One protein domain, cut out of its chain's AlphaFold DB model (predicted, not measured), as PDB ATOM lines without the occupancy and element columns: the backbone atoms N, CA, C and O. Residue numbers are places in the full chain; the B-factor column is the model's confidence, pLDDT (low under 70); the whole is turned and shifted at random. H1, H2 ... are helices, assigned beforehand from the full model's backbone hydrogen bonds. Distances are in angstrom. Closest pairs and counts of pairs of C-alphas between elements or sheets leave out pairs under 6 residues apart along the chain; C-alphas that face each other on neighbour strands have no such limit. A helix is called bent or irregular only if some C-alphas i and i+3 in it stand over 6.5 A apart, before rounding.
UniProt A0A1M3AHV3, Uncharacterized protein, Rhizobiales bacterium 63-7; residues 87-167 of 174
ATOM      1  N   PRO A  87     245.397 227.960 266.410       94.00
ATOM      2  CA  PRO A  87     244.278 228.633 267.057       94.00
ATOM      3  C   PRO A  87     242.955 227.888 266.838       94.00
ATOM      4  O   PRO A  87     242.118 227.781 267.736       94.00
ATOM      5  N   ARG A  88     242.745 227.340 265.631       94.75
ATOM      6  CA  ARG A  88     241.482 226.685 265.253       94.75
ATOM      7  C   ARG A  88     241.336 225.311 265.899       94.75
ATOM      8  O   ARG A  88     240.210 224.898 266.182       94.75
ATOM      9  N   GLY A  89     242.424 224.569 266.076       95.19
ATOM     10  CA  GLY A  89     242.421 223.294 266.790       95.19
ATOM     11  C   GLY A  89     242.141 223.479 268.274       95.19
ATOM     12  O   GLY A  89     241.271 222.794 268.817       95.19
ATOM     13  N   LEU A  90     242.791 224.462 268.904       94.38
ATOM     14  CA  LEU A  90     242.555 224.781 270.310       94.38
ATOM     15  C   LEU A  90     241.109 225.234 270.554       94.38
ATOM     16  O   LEU A  90     240.440 224.686 271.430       94.38
ATOM     17  N   GLN A  91     240.581 226.137 269.722       94.44
ATOM     18  CA  GLN A  91     239.180 226.559 269.813       94.44
ATOM     19  C   GLN A  91     238.209 225.383 269.653       94.44
ATOM     20  O   GLN A  91     237.291 225.220 270.453       94.44
ATOM     21  N   ARG A  92     238.446 224.482 268.689       95.25
ATOM     22  CA  ARG A  92     237.627 223.267 268.527       95.25
ATOM     23  C   ARG A  92     237.673 222.355 269.753       95.25
ATOM     24  O   ARG A  92     236.649 221.768 270.105       95.25
ATOM     25  N   ARG A  93     238.831 222.241 270.407       95.00
ATOM     26  CA  ARG A  93     238.990 221.460 271.640       95.00
ATOM     27  C   ARG A  93     238.170 222.052 272.787       95.00
ATOM     28  O   ARG A  93     237.427 221.313 273.427       95.00
ATOM     29  N   ILE A  94     238.247 223.366 272.998       95.38
ATOM     30  CA  ILE A  94     237.458 224.072 274.021       95.38
ATOM     31  C   ILE A  94     235.962 223.919 273.731       95.38
ATOM     32  O   ILE A  94     235.186 223.510 274.592       95.38
ATOM     33  N   TYR A  95     235.564 224.146 272.482       95.06
ATOM     34  CA  TYR A  95     234.177 224.056 272.039       95.06
ATOM     35  C   TYR A  95     233.571 222.658 272.241       95.06
ATOM     36  O   TYR A  95     232.383 222.527 272.544       95.06
ATOM     37  N   LYS A  96     234.385 221.603 272.097       95.06
ATOM     38  CA  LYS A  96     233.994 220.211 272.368       95.06
ATOM     39  C   LYS A  96     233.799 219.938 273.862       95.06
ATOM     40  O   LYS A  96     232.968 219.099 274.199       95.06
ATOM     41  N   ALA A  97     234.545 220.618 274.731       94.81
ATOM     42  CA  ALA A  97     234.439 220.455 276.179       94.81
ATOM     43  C   ALA A  97     233.158 221.090 276.757       94.81
ATOM     44  O   ALA A  97     232.659 220.642 277.788       94.81
ATOM     45  N   VAL A  98     232.594 222.101 276.087       93.38
ATOM     46  CA  VAL A  98     231.337 222.742 276.502       93.38
ATOM     47  C   VAL A  98     230.122 221.924 276.028       93.38
ATOM     48  O   VAL A  98     230.032 221.613 274.833       93.38
ATOM     49  N   PRO A  99     229.148 221.599 276.908       88.81
ATOM     50  CA  PRO A  99     227.970 220.811 276.539       88.81
ATOM     51  C   PRO A  99     227.169 221.418 275.380       88.81
ATOM     52  O   PRO A  99     226.927 222.621 275.337       88.81
ATOM     53  N   ARG A 100     226.719 220.564 274.453       89.75
ATOM     54  CA  ARG A 100     226.031 220.974 273.214       89.75
ATOM     55  C   ARG A 100     224.545 221.306 273.371       89.75
ATOM     56  O   ARG A 100     223.966 221.821 272.427       89.75
ATOM     57  N   HIS A 101     223.933 220.986 274.511       86.44
ATOM     58  CA  HIS A 101     222.514 221.273 274.754       86.44
ATOM     59  C   HIS A 101     222.246 222.757 275.036       86.44
ATOM     60  O   HIS A 101     221.093 223.175 275.043       86.44
ATOM     61  N   TRP A 102     223.293 223.550 275.277       86.56
ATOM     62  CA  TRP A 102     223.165 224.988 275.464       86.56
ATOM     63  C   TRP A 102     223.062 225.726 274.121       86.56
ATOM     64  O   TRP A 102     223.727 225.324 273.159       86.56
ATOM     65  N   PRO A 103     222.287 226.825 274.069       88.88
ATOM     66  CA  PRO A 103     222.275 227.759 272.947       88.88
ATOM     67  C   PRO A 103     223.677 228.229 272.529       88.88
ATOM     68  O   PRO A 103     224.601 228.294 273.343       88.88
ATOM     69  N   GLN A 104     223.843 228.522 271.236       90.19
ATOM     70  CA  GLN A 104     225.135 228.859 270.628       90.19
ATOM     71  C   GLN A 104     225.803 230.068 271.293       90.19
ATOM     72  O   GLN A 104     226.987 230.012 271.599       90.19
ATOM     73  N   ASP A 105     225.032 231.119 271.544       89.00
ATOM     74  CA  ASP A 105     225.439 232.352 272.217       89.00
ATOM     75  C   ASP A 105     226.023 232.083 273.610       89.00
ATOM     76  O   ASP A 105     227.128 232.524 273.919       89.00
ATOM     77  N   ILE A 106     225.342 231.269 274.421       88.88
ATOM     78  CA  ILE A 106     225.835 230.872 275.748       88.88
ATOM     79  C   ILE A 106     227.130 230.064 275.626       88.88
ATOM     80  O   ILE A 106     228.064 230.230 276.414       88.88
ATOM     81  N   ARG A 107     227.198 229.158 274.646       92.88
ATOM     82  CA  ARG A 107     228.399 228.344 274.431       92.88
ATOM     83  C   ARG A 107     229.582 229.205 274.016       92.88
ATOM     84  O   ARG A 107     230.672 228.966 274.525       92.88
ATOM     85  N   ASP A 108     229.371 230.191 273.155       94.44
ATOM     86  CA  ASP A 108     230.415 231.106 272.697       94.44
ATOM     87  C   ASP A 108     230.941 231.974 273.854       94.44
ATOM     88  O   ASP A 108     232.159 232.086 274.013       94.44
ATOM     89  N   ASP A 109     230.064 232.464 274.739       93.25
ATOM     90  CA  ASP A 109     230.458 233.157 275.977       93.25
ATOM     91  C   ASP A 109     231.332 232.262 276.880       93.25
ATOM     92  O   ASP A 109     232.405 232.664 277.331       93.25
ATOM     93  N   ILE A 110     230.908 231.017 277.129       93.94
ATOM     94  CA  ILE A 110     231.654 230.076 277.984       93.94
ATOM     95  C   ILE A 110     233.003 229.702 277.350       93.94
ATOM     96  O   ILE A 110     234.011 229.566 278.046       93.94
ATOM     97  N   VAL A 111     233.044 229.525 276.028       95.62
ATOM     98  CA  VAL A 111     234.278 229.253 275.274       95.62
ATOM     99  C   VAL A 111     235.238 230.434 275.375       95.62
ATOM    100  O   VAL A 111     236.442 230.223 275.545       95.62
ATOM    101  N   MET A 112     234.725 231.664 275.324       95.06
ATOM    102  CA  MET A 112     235.523 232.867 275.534       95.06
ATOM    103  C   MET A 112     236.106 232.896 276.952       95.06
ATOM    104  O   MET A 112     237.319 233.047 277.099       95.06
ATOM    105  N   ASP A 113     235.292 232.645 277.981       94.62
ATOM    106  CA  ASP A 113     235.739 232.596 279.380       94.62
ATOM    107  C   ASP A 113     236.854 231.558 279.606       94.62
ATOM    108  O   ASP A 113     237.840 231.826 280.299       94.62
ATOM    109  N   ILE A 114     236.724 230.369 279.007       95.94
ATOM    110  CA  ILE A 114     237.755 229.322 279.074       95.94
ATOM    111  C   ILE A 114     239.024 229.768 278.338       95.94
ATOM    112  O   ILE A 114     240.131 229.549 278.831       95.94
ATOM    113  N   THR A 115     238.876 230.399 277.170       95.75
ATOM    114  CA  THR A 115     240.005 230.892 276.368       95.75
ATOM    115  C   THR A 115     240.814 231.928 277.146       95.75
ATOM    116  O   THR A 115     242.037 231.819 277.221       95.75
ATOM    117  N   VAL A 116     240.140 232.898 277.770       95.38
ATOM    118  CA  VAL A 116     240.775 233.923 278.612       95.38
ATOM    119  C   VAL A 116     241.515 233.269 279.780       95.38
ATOM    120  O   VAL A 116     242.699 233.525 279.974       95.38
ATOM    121  N   ALA A 117     240.877 232.331 280.483       94.69
ATOM    122  CA  ALA A 117     241.503 231.645 281.611       94.69
ATOM    123  C   ALA A 117     242.758 230.831 281.237       94.69
ATOM    124  O   ALA A 117     243.683 230.726 282.042       94.69
ATOM    125  N   LEU A 118     242.814 230.261 280.028       95.75
ATOM    126  CA  LEU A 118     244.020 229.603 279.509       95.75
ATOM    127  C   LEU A 118     245.148 230.614 279.271       95.75
ATOM    128  O   LEU A 118     246.294 230.382 279.657       95.75
ATOM    129  N   LEU A 119     244.827 231.754 278.655       94.19
ATOM    130  CA  LEU A 119     245.805 232.800 278.351       94.19
ATOM    131  C   LEU A 119     246.333 233.502 279.607       94.19
ATOM    132  O   LEU A 119     247.502 233.898 279.622       94.19
ATOM    133  N   ASP A 120     245.522 233.603 280.654       93.00
ATOM    134  CA  ASP A 120     245.913 234.160 281.953       93.00
ATOM    135  C   ASP A 120     246.639 233.139 282.845       93.00
ATOM    136  O   ASP A 120     247.215 233.495 283.873       93.00
ATOM    137  N   GLY A 121     246.670 231.863 282.442       92.56
ATOM    138  CA  GLY A 121     247.294 230.792 283.218       92.56
ATOM    139  C   GLY A 121     246.483 230.374 284.446       92.56
ATOM    140  O   GLY A 121     247.011 229.716 285.337       92.56
ATOM    141  N   GLU A 122     245.198 230.726 284.514       92.19
ATOM    142  CA  GLU A 122     244.279 230.221 285.543       92.19
ATOM    143  C   GLU A 122     243.863 228.764 285.277       92.19
ATOM    144  O   GLU A 122     243.482 228.029 286.198       92.19
ATOM    145  N   LEU A 123     243.941 228.349 284.009       94.25
ATOM    146  CA  LEU A 123     243.605 227.020 283.521       94.25
ATOM    147  C   LEU A 123     244.772 226.443 282.710       94.25
ATOM    148  O   LEU A 123     245.380 227.135 281.898       94.25
ATOM    149  N   SER A 124     245.065 225.157 282.904       94.88
ATOM    150  CA  SER A 124     246.012 224.417 282.062       94.88
ATOM    151  C   SER A 124     245.312 223.812 280.841       94.88
ATOM    152  O   SER A 124     244.153 223.397 280.919       94.88
ATOM    153  N   LEU A 125     246.047 223.639 279.736       94.88
ATOM    154  CA  LEU A 125     245.584 222.889 278.564       94.88
ATOM    155  C   LEU A 125     245.124 221.464 278.909       94.88
ATOM    156  O   LEU A 125     244.237 220.931 278.242       94.88
ATOM    157  N   ALA A 126     245.701 220.825 279.928       94.12
ATOM    158  CA  ALA A 126     245.290 219.491 280.371       94.12
ATOM    159  C   ALA A 126     243.920 219.497 281.077       94.12
ATOM    160  O   ALA A 126     243.202 218.501 281.050       94.12
ATOM    161  N   GLU A 127     243.534 220.625 281.675       93.56
ATOM    162  CA  GLU A 127     242.343 220.749 282.522       93.56
ATOM    163  C   GLU A 127     241.086 221.214 281.767       93.56
ATOM    164  O   GLU A 127     240.018 221.309 282.373       93.56
ATOM    165  N   ILE A 128     241.173 221.491 280.460       93.56
ATOM    166  CA  ILE A 128     240.050 222.029 279.666       93.56
ATOM    167  C   ILE A 128     238.789 221.165 279.821       93.56
ATOM    168  O   ILE A 128     237.711 221.678 280.109       93.56
ATOM    169  N   GLU A 129     238.921 219.847 279.670       93.00
ATOM    170  CA  GLU A 129     237.778 218.925 279.691       93.00
ATOM    171  C   GLU A 129     237.229 218.711 281.105       93.00
ATOM    172  O   GLU A 129     236.016 218.684 281.307       93.00
ATOM    173  N   THR A 130     238.108 218.612 282.103       92.69
ATOM    174  CA  THR A 130     237.707 218.367 283.494       92.69
ATOM    175  C   THR A 130     237.094 219.602 284.149       92.69
ATOM    176  O   THR A 130     236.266 219.470 285.052       92.69
ATOM    177  N   ARG A 131     237.464 220.807 283.698       91.19
ATOM    178  CA  ARG A 131     237.001 222.074 284.278       91.19
ATOM    179  C   ARG A 131     235.981 222.834 283.452       91.19
ATOM    180  O   ARG A 131     235.423 223.787 283.986       91.19
ATOM    181  N   ALA A 132     235.648 222.414 282.234       90.38
ATOM    182  CA  ALA A 132     234.609 223.080 281.443       90.38
ATOM    183  C   ALA A 132     233.295 223.266 282.232       90.38
ATOM    184  O   ALA A 132     232.723 224.355 282.236       90.38
ATOM    185  N   GLY A 133     232.872 222.258 283.005       88.38
ATOM    186  CA  GLY A 133     231.683 222.349 283.862       88.38
ATOM    187  C   GLY A 133     231.759 223.432 284.951       88.38
ATOM    188  O   GLY A 133     230.734 223.992 285.334       88.38
ATOM    189  N   PHE A 134     232.956 223.785 285.433       91.00
ATOM    190  CA  PHE A 134     233.134 224.915 286.347       91.00
ATOM    191  C   PHE A 134     232.816 226.244 285.656       91.00
ATOM    192  O   PHE A 134     232.118 227.062 286.247       91.00
ATOM    193  N   TYR A 135     233.265 226.440 284.414       91.50
ATOM    194  CA  TYR A 135     232.990 227.660 283.648       91.50
ATOM    195  C   TYR A 135     231.523 227.760 283.239       91.50
ATOM    196  O   TYR A 135     230.945 228.834 283.364       91.50
ATOM    197  N   VAL A 136     230.887 226.637 282.886       89.88
ATOM    198  CA  VAL A 136     229.426 226.573 282.696       89.88
ATOM    199  C   VAL A 136     228.714 227.056 283.963       89.88
ATOM    200  O   VAL A 136     227.928 227.997 283.922       89.88
ATOM    201  N   ASN A 137     229.038 226.475 285.121       87.81
ATOM    202  CA  ASN A 137     228.423 226.882 286.384       87.81
ATOM    203  C   ASN A 137     228.740 228.339 286.749       87.81
ATOM    204  O   ASN A 137     227.869 229.026 287.274       87.81
ATOM    205  N   LYS A 138     229.963 228.820 286.485       87.00
ATOM    206  CA  LYS A 138     230.393 230.206 286.729       87.00
ATOM    207  C   LYS A 138     229.596 231.190 285.872       87.00
ATOM    208  O   LYS A 138     229.151 232.196 286.409       87.00
ATOM    209  N   HIS A 139     229.363 230.870 284.602       85.19
ATOM    210  CA  HIS A 139     228.571 231.684 283.683       85.19
ATOM    211  C   HIS A 139     227.140 231.909 284.200       85.19
ATOM    212  O   HIS A 139     226.627 233.026 284.165       85.19
ATOM    213  N   PHE A 140     226.523 230.870 284.770       81.69
ATOM    214  CA  PHE A 140     225.195 230.957 285.388       81.69
ATOM    215  C   PHE A 140     225.214 231.446 286.845       81.69
ATOM    216  O   PHE A 140     224.170 231.743 287.427       81.69
ATOM    217  N   ARG A 141     226.385 231.562 287.478       72.12
ATOM    218  CA  ARG A 141     226.510 232.016 288.866       72.12
ATOM    219  C   ARG A 141     226.373 233.537 288.917       72.12
ATOM    220  O   ARG A 141     227.358 234.260 288.876       72.12
ATOM    221  N   GLY A 142     225.132 234.002 289.026       59.34
ATOM    222  CA  GLY A 142     224.777 235.425 289.062       59.34
ATOM    223  C   GLY A 142     224.031 235.907 287.819       59.34
ATOM    224  O   GLY A 142     223.478 237.001 287.850       59.34
ATOM    225  N   ARG A 143     223.955 235.086 286.760       58.56
ATOM    226  CA  ARG A 143     222.974 235.273 285.690       58.56
ATOM    227  C   ARG A 143     221.747 234.433 286.020       58.56
ATOM    228  O   ARG A 143     221.811 233.219 286.168       58.56
ATOM    229  N   ASP A 144     220.626 235.110 286.138       52.50
ATOM    230  CA  ASP A 144     219.376 234.607 286.690       52.50
ATOM    231  C   ASP A 144     218.606 233.673 285.724       52.50
ATOM    232  O   ASP A 144     217.446 233.350 285.961       52.50
ATOM    233  N   TYR A 145     219.264 233.173 284.664       50.62
ATOM    234  CA  TYR A 145     218.691 232.348 283.583       50.62
ATOM    235  C   TYR A 145     217.931 231.095 284.055       50.62
ATOM    236  O   TYR A 145     217.146 230.546 283.291       50.62
ATOM    237  N   GLY A 146     218.142 230.639 285.295       47.84
ATOM    238  CA  GLY A 146     217.366 229.555 285.915       47.84
ATOM    239  C   GLY A 146     216.607 229.938 287.191       47.84
ATOM    240  O   GLY A 146     215.993 229.068 287.799       47.84
ATOM    241  N   ARG A 147     216.676 231.196 287.645       49.03
ATOM    242  CA  ARG A 147     216.016 231.676 288.879       49.03
ATOM    243  C   ARG A 147     214.856 232.628 288.608       49.03
ATOM    244  O   ARG A 147     213.925 232.654 289.403       49.03
ATOM    245  N   THR A 148     214.865 233.329 287.480       49.16
ATOM    246  CA  THR A 148     213.716 234.082 286.953       49.16
ATOM    247  C   THR A 148     213.041 233.286 285.835       49.16
ATOM    248  O   THR A 148     212.835 233.763 284.725       49.16
ATOM    249  N   LEU A 149     212.699 232.027 286.109       53.56
ATOM    250  CA  LEU A 149     211.713 231.338 285.285       53.56
ATOM    251  C   LEU A 149     210.347 231.867 285.722       53.56
ATOM    252  O   LEU A 149     209.990 231.755 286.896       53.56
ATOM    253  N   SER A 150     209.601 232.492 284.808       55.50
ATOM    254  CA  SER A 150     208.189 232.775 285.061       55.50
ATOM    255  C   SER A 150     207.497 231.469 285.437       55.50
ATOM    256  O   SER A 150     207.794 230.430 284.853       55.50
ATOM    257  N   ILE A 151     206.556 231.523 286.376       62.88
ATOM    258  CA  ILE A 151     205.764 230.358 286.805       62.88
ATOM    259  C   ILE A 151     205.062 229.694 285.594       62.88
ATOM    260  O   ILE A 151     204.852 228.481 285.577       62.88
ATOM    261  N   ASP A 152     204.821 230.479 284.540       59.41
ATOM    262  CA  ASP A 152     204.213 230.060 283.276       59.41
ATOM    263  C   ASP A 152     205.192 229.459 282.246       59.41
ATOM    264  O   ASP A 152     204.755 229.064 281.165       59.41
ATOM    265  N   LEU A 153     206.506 229.417 282.519       60.94
ATOM    266  CA  LEU A 153     207.476 228.840 281.581       60.94
ATOM    267  C   LEU A 153     207.522 227.305 281.728       60.94
ATOM    268  O   LEU A 153     207.497 226.811 282.861       60.94
ATOM    269  N   PRO A 154     207.653 226.544 280.624       62.72
ATOM    270  CA  PRO A 154     207.852 225.099 280.688       62.72
ATOM    271  C   PRO A 154     209.129 224.751 281.454       62.72
ATOM    272  O   PRO A 154     210.184 225.360 281.238       62.72
ATOM    273  N   MET A 155     209.064 223.755 282.338       68.38
ATOM    274  CA  MET A 155     210.239 223.285 283.063       68.38
ATOM    275  C   MET A 155     211.227 222.628 282.091       68.38
ATOM    276  O   MET A 155     210.850 221.797 281.260       68.38
ATOM    277  N   ILE A 156     212.513 222.975 282.219       55.34
ATOM    278  CA  ILE A 156     213.590 222.419 281.388       55.34
ATOM    279  C   ILE A 156     213.593 220.887 281.519       55.34
ATOM    280  O   ILE A 156     213.832 220.357 282.602       55.34
ATOM    281  N   GLY A 157     213.358 220.185 280.404       62.25
ATOM    282  CA  GLY A 157     213.328 218.718 280.350       62.25
ATOM    283  C   GLY A 157     211.955 218.080 280.595       62.25
ATOM    284  O   GLY A 157     211.894 216.867 280.780       62.25
ATOM    285  N   SER A 158     210.875 218.866 280.593       58.34
ATOM    286  CA  SER A 158     209.496 218.368 280.633       58.34
ATOM    287  C   SER A 158     208.758 218.648 279.317       58.34
ATOM    288  O   SER A 158     209.027 219.660 278.667       58.34
ATOM    289  N   ASP A 159     207.837 217.757 278.935       61.25
ATOM    290  CA  ASP A 159     206.919 217.942 277.801       61.25
ATOM    291  C   ASP A 159     205.840 218.975 278.174       61.25
ATOM    292  O   ASP A 159     204.688 218.639 278.426       61.25
ATOM    293  N   ASP A 160     206.247 220.243 278.245       63.81
ATOM    294  CA  ASP A 160     205.381 221.422 278.410       63.81
ATOM    295  C   ASP A 160     204.754 221.641 279.805       63.81
ATOM    296  O   ASP A 160     203.953 222.556 279.990       63.81
ATOM    297  N   ASN A 161     205.160 220.868 280.820       67.69
ATOM    298  CA  ASN A 161     204.706 221.082 282.198       67.69
ATOM    299  C   ASN A 161     205.286 222.380 282.771       67.69
ATOM    300  O   ASN A 161     206.507 222.579 282.798       67.69
ATOM    301  N   ARG A 162     204.417 223.250 283.282       72.31
ATOM    302  CA  ARG A 162     204.806 224.518 283.905       72.31
ATOM    303  C   ARG A 162     204.822 224.371 285.418       72.31
ATOM    304  O   ARG A 162     204.132 223.529 285.992       72.31
ATOM    305  N   LEU A 163     205.574 225.236 286.093       69.81
ATOM    306  CA  LEU A 163     205.591 225.249 287.557       69.81
ATOM    307  C   LEU A 163     204.198 225.577 288.125       69.81
ATOM    308  O   LEU A 163     203.829 225.054 289.177       69.81
ATOM    309  N   ILE A 164     203.403 226.377 287.403       72.19
ATOM    310  CA  ILE A 164     202.030 226.722 287.800       72.19
ATOM    311  C   ILE A 164     201.124 225.495 287.903       72.19
ATOM    312  O   ILE A 164     200.287 225.435 288.795       72.19
ATOM    313  N   ASP A 165     201.349 224.486 287.059       72.69
ATOM    314  CA  ASP A 165     200.533 223.271 287.024       72.69
ATOM    315  C   ASP A 165     200.787 222.370 288.244       72.69
ATOM    316  O   ASP A 165     200.008 221.461 288.530       72.69
ATOM    317  N   THR A 166     201.881 222.617 288.974       70.06
ATOM    318  CA  THR A 166     202.263 221.864 290.180       70.06
ATOM    319  C   THR A 166     201.860 222.546 291.486       70.06
ATOM    320  O   THR A 166     201.889 221.902 292.532       70.06
ATOM    321  N   LEU A 167     201.480 223.828 291.439       69.94
ATOM    322  CA  LEU A 167     201.047 224.592 292.607       69.94
ATOM    323  C   LEU A 167     199.561 224.337 292.863       69.94
ATOM    324  O   LEU A 167     198.709 224.651 292.033       69.94
TER     325      LEU A 167
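This is residues 87 to 167 of the 174 residues of an uncharacterized protein of Rhizobiales bacterium 63-7 (UniProt A0A1M3AHV3). Three helices, H1, H2 and H3, pack together in a small head, each crossing the other two steeply, and a long stretch without a named element, residues 141 to 162, leads away from it to the short helix H4 at the far end. This tail makes much of the length, and it folds back on itself in a loop between residues 152 and 162. The printed part has 81 residues with four named helices, in the order H1, H2, H3, H4, and no named strand; its class is all helix. The whole is loose, with a radius of gyration of the C-alphas of 15.8 A, and its C-alphas span 48 by 22 by 20 A.

H1 is residues 87 to 97 and is 15.7 A long from first to last C-alpha; C-alpha 87 is at (244.278, 228.633, 267.057). H2, residues 104 to 119, is 22.4 A long and begins with C-alpha 104 at (225.135, 228.859, 270.628). H3, residues 125 to 140, is 23.0 A long. It is irregular, with C-alphas 126 and 129 7.6 A apart, and has a kink of 58 degrees near residue 132. H4, residues 163 to 166, is 5.4 A long, and its C-alpha 166 is at (202.263, 221.864, 290.180).

H1 and H2 touch, their closest C-alphas being those of Tyr 95 and Val 111, 6.1 A apart. They run opposite ways at a steep tilt of 63 degrees. H3 touches H1 with residues 128 to 132 alone; the closest C-alphas are those of Ala 97 and Glu 129, 5.1 A apart. H1 and H3 run the same way at a steep tilt of 61 degrees. H2 and H3 touch, with the C-alphas of Ile 110 and Val 136 closest at 6.3 A, and run opposite ways at a steep tilt of 51 degrees. The helix packing is mostly crossed, with 0 of these 3 pairs at a shallow tilt. H4 is apart from H1, H2 and H3. Every O i to N i+4 pair is within hydrogen-bond range in H1 and H2, against 8 of 12 in H3; H4 is too short for such a pair, and its 1 O i to N i+3 pair is within range.

The two C-alphas farthest apart are those of Pro 87 and Leu 167, at 50.4 A. The printed part has no cut. The link from H1 to H2 is short, that from H2 to H3 is tight, and that from H3 to H4, 22 residues, is long. The mean pLDDT of the printed part is 82.1; it is under 70 at residues 142 to 161, residue 163 and residue 167.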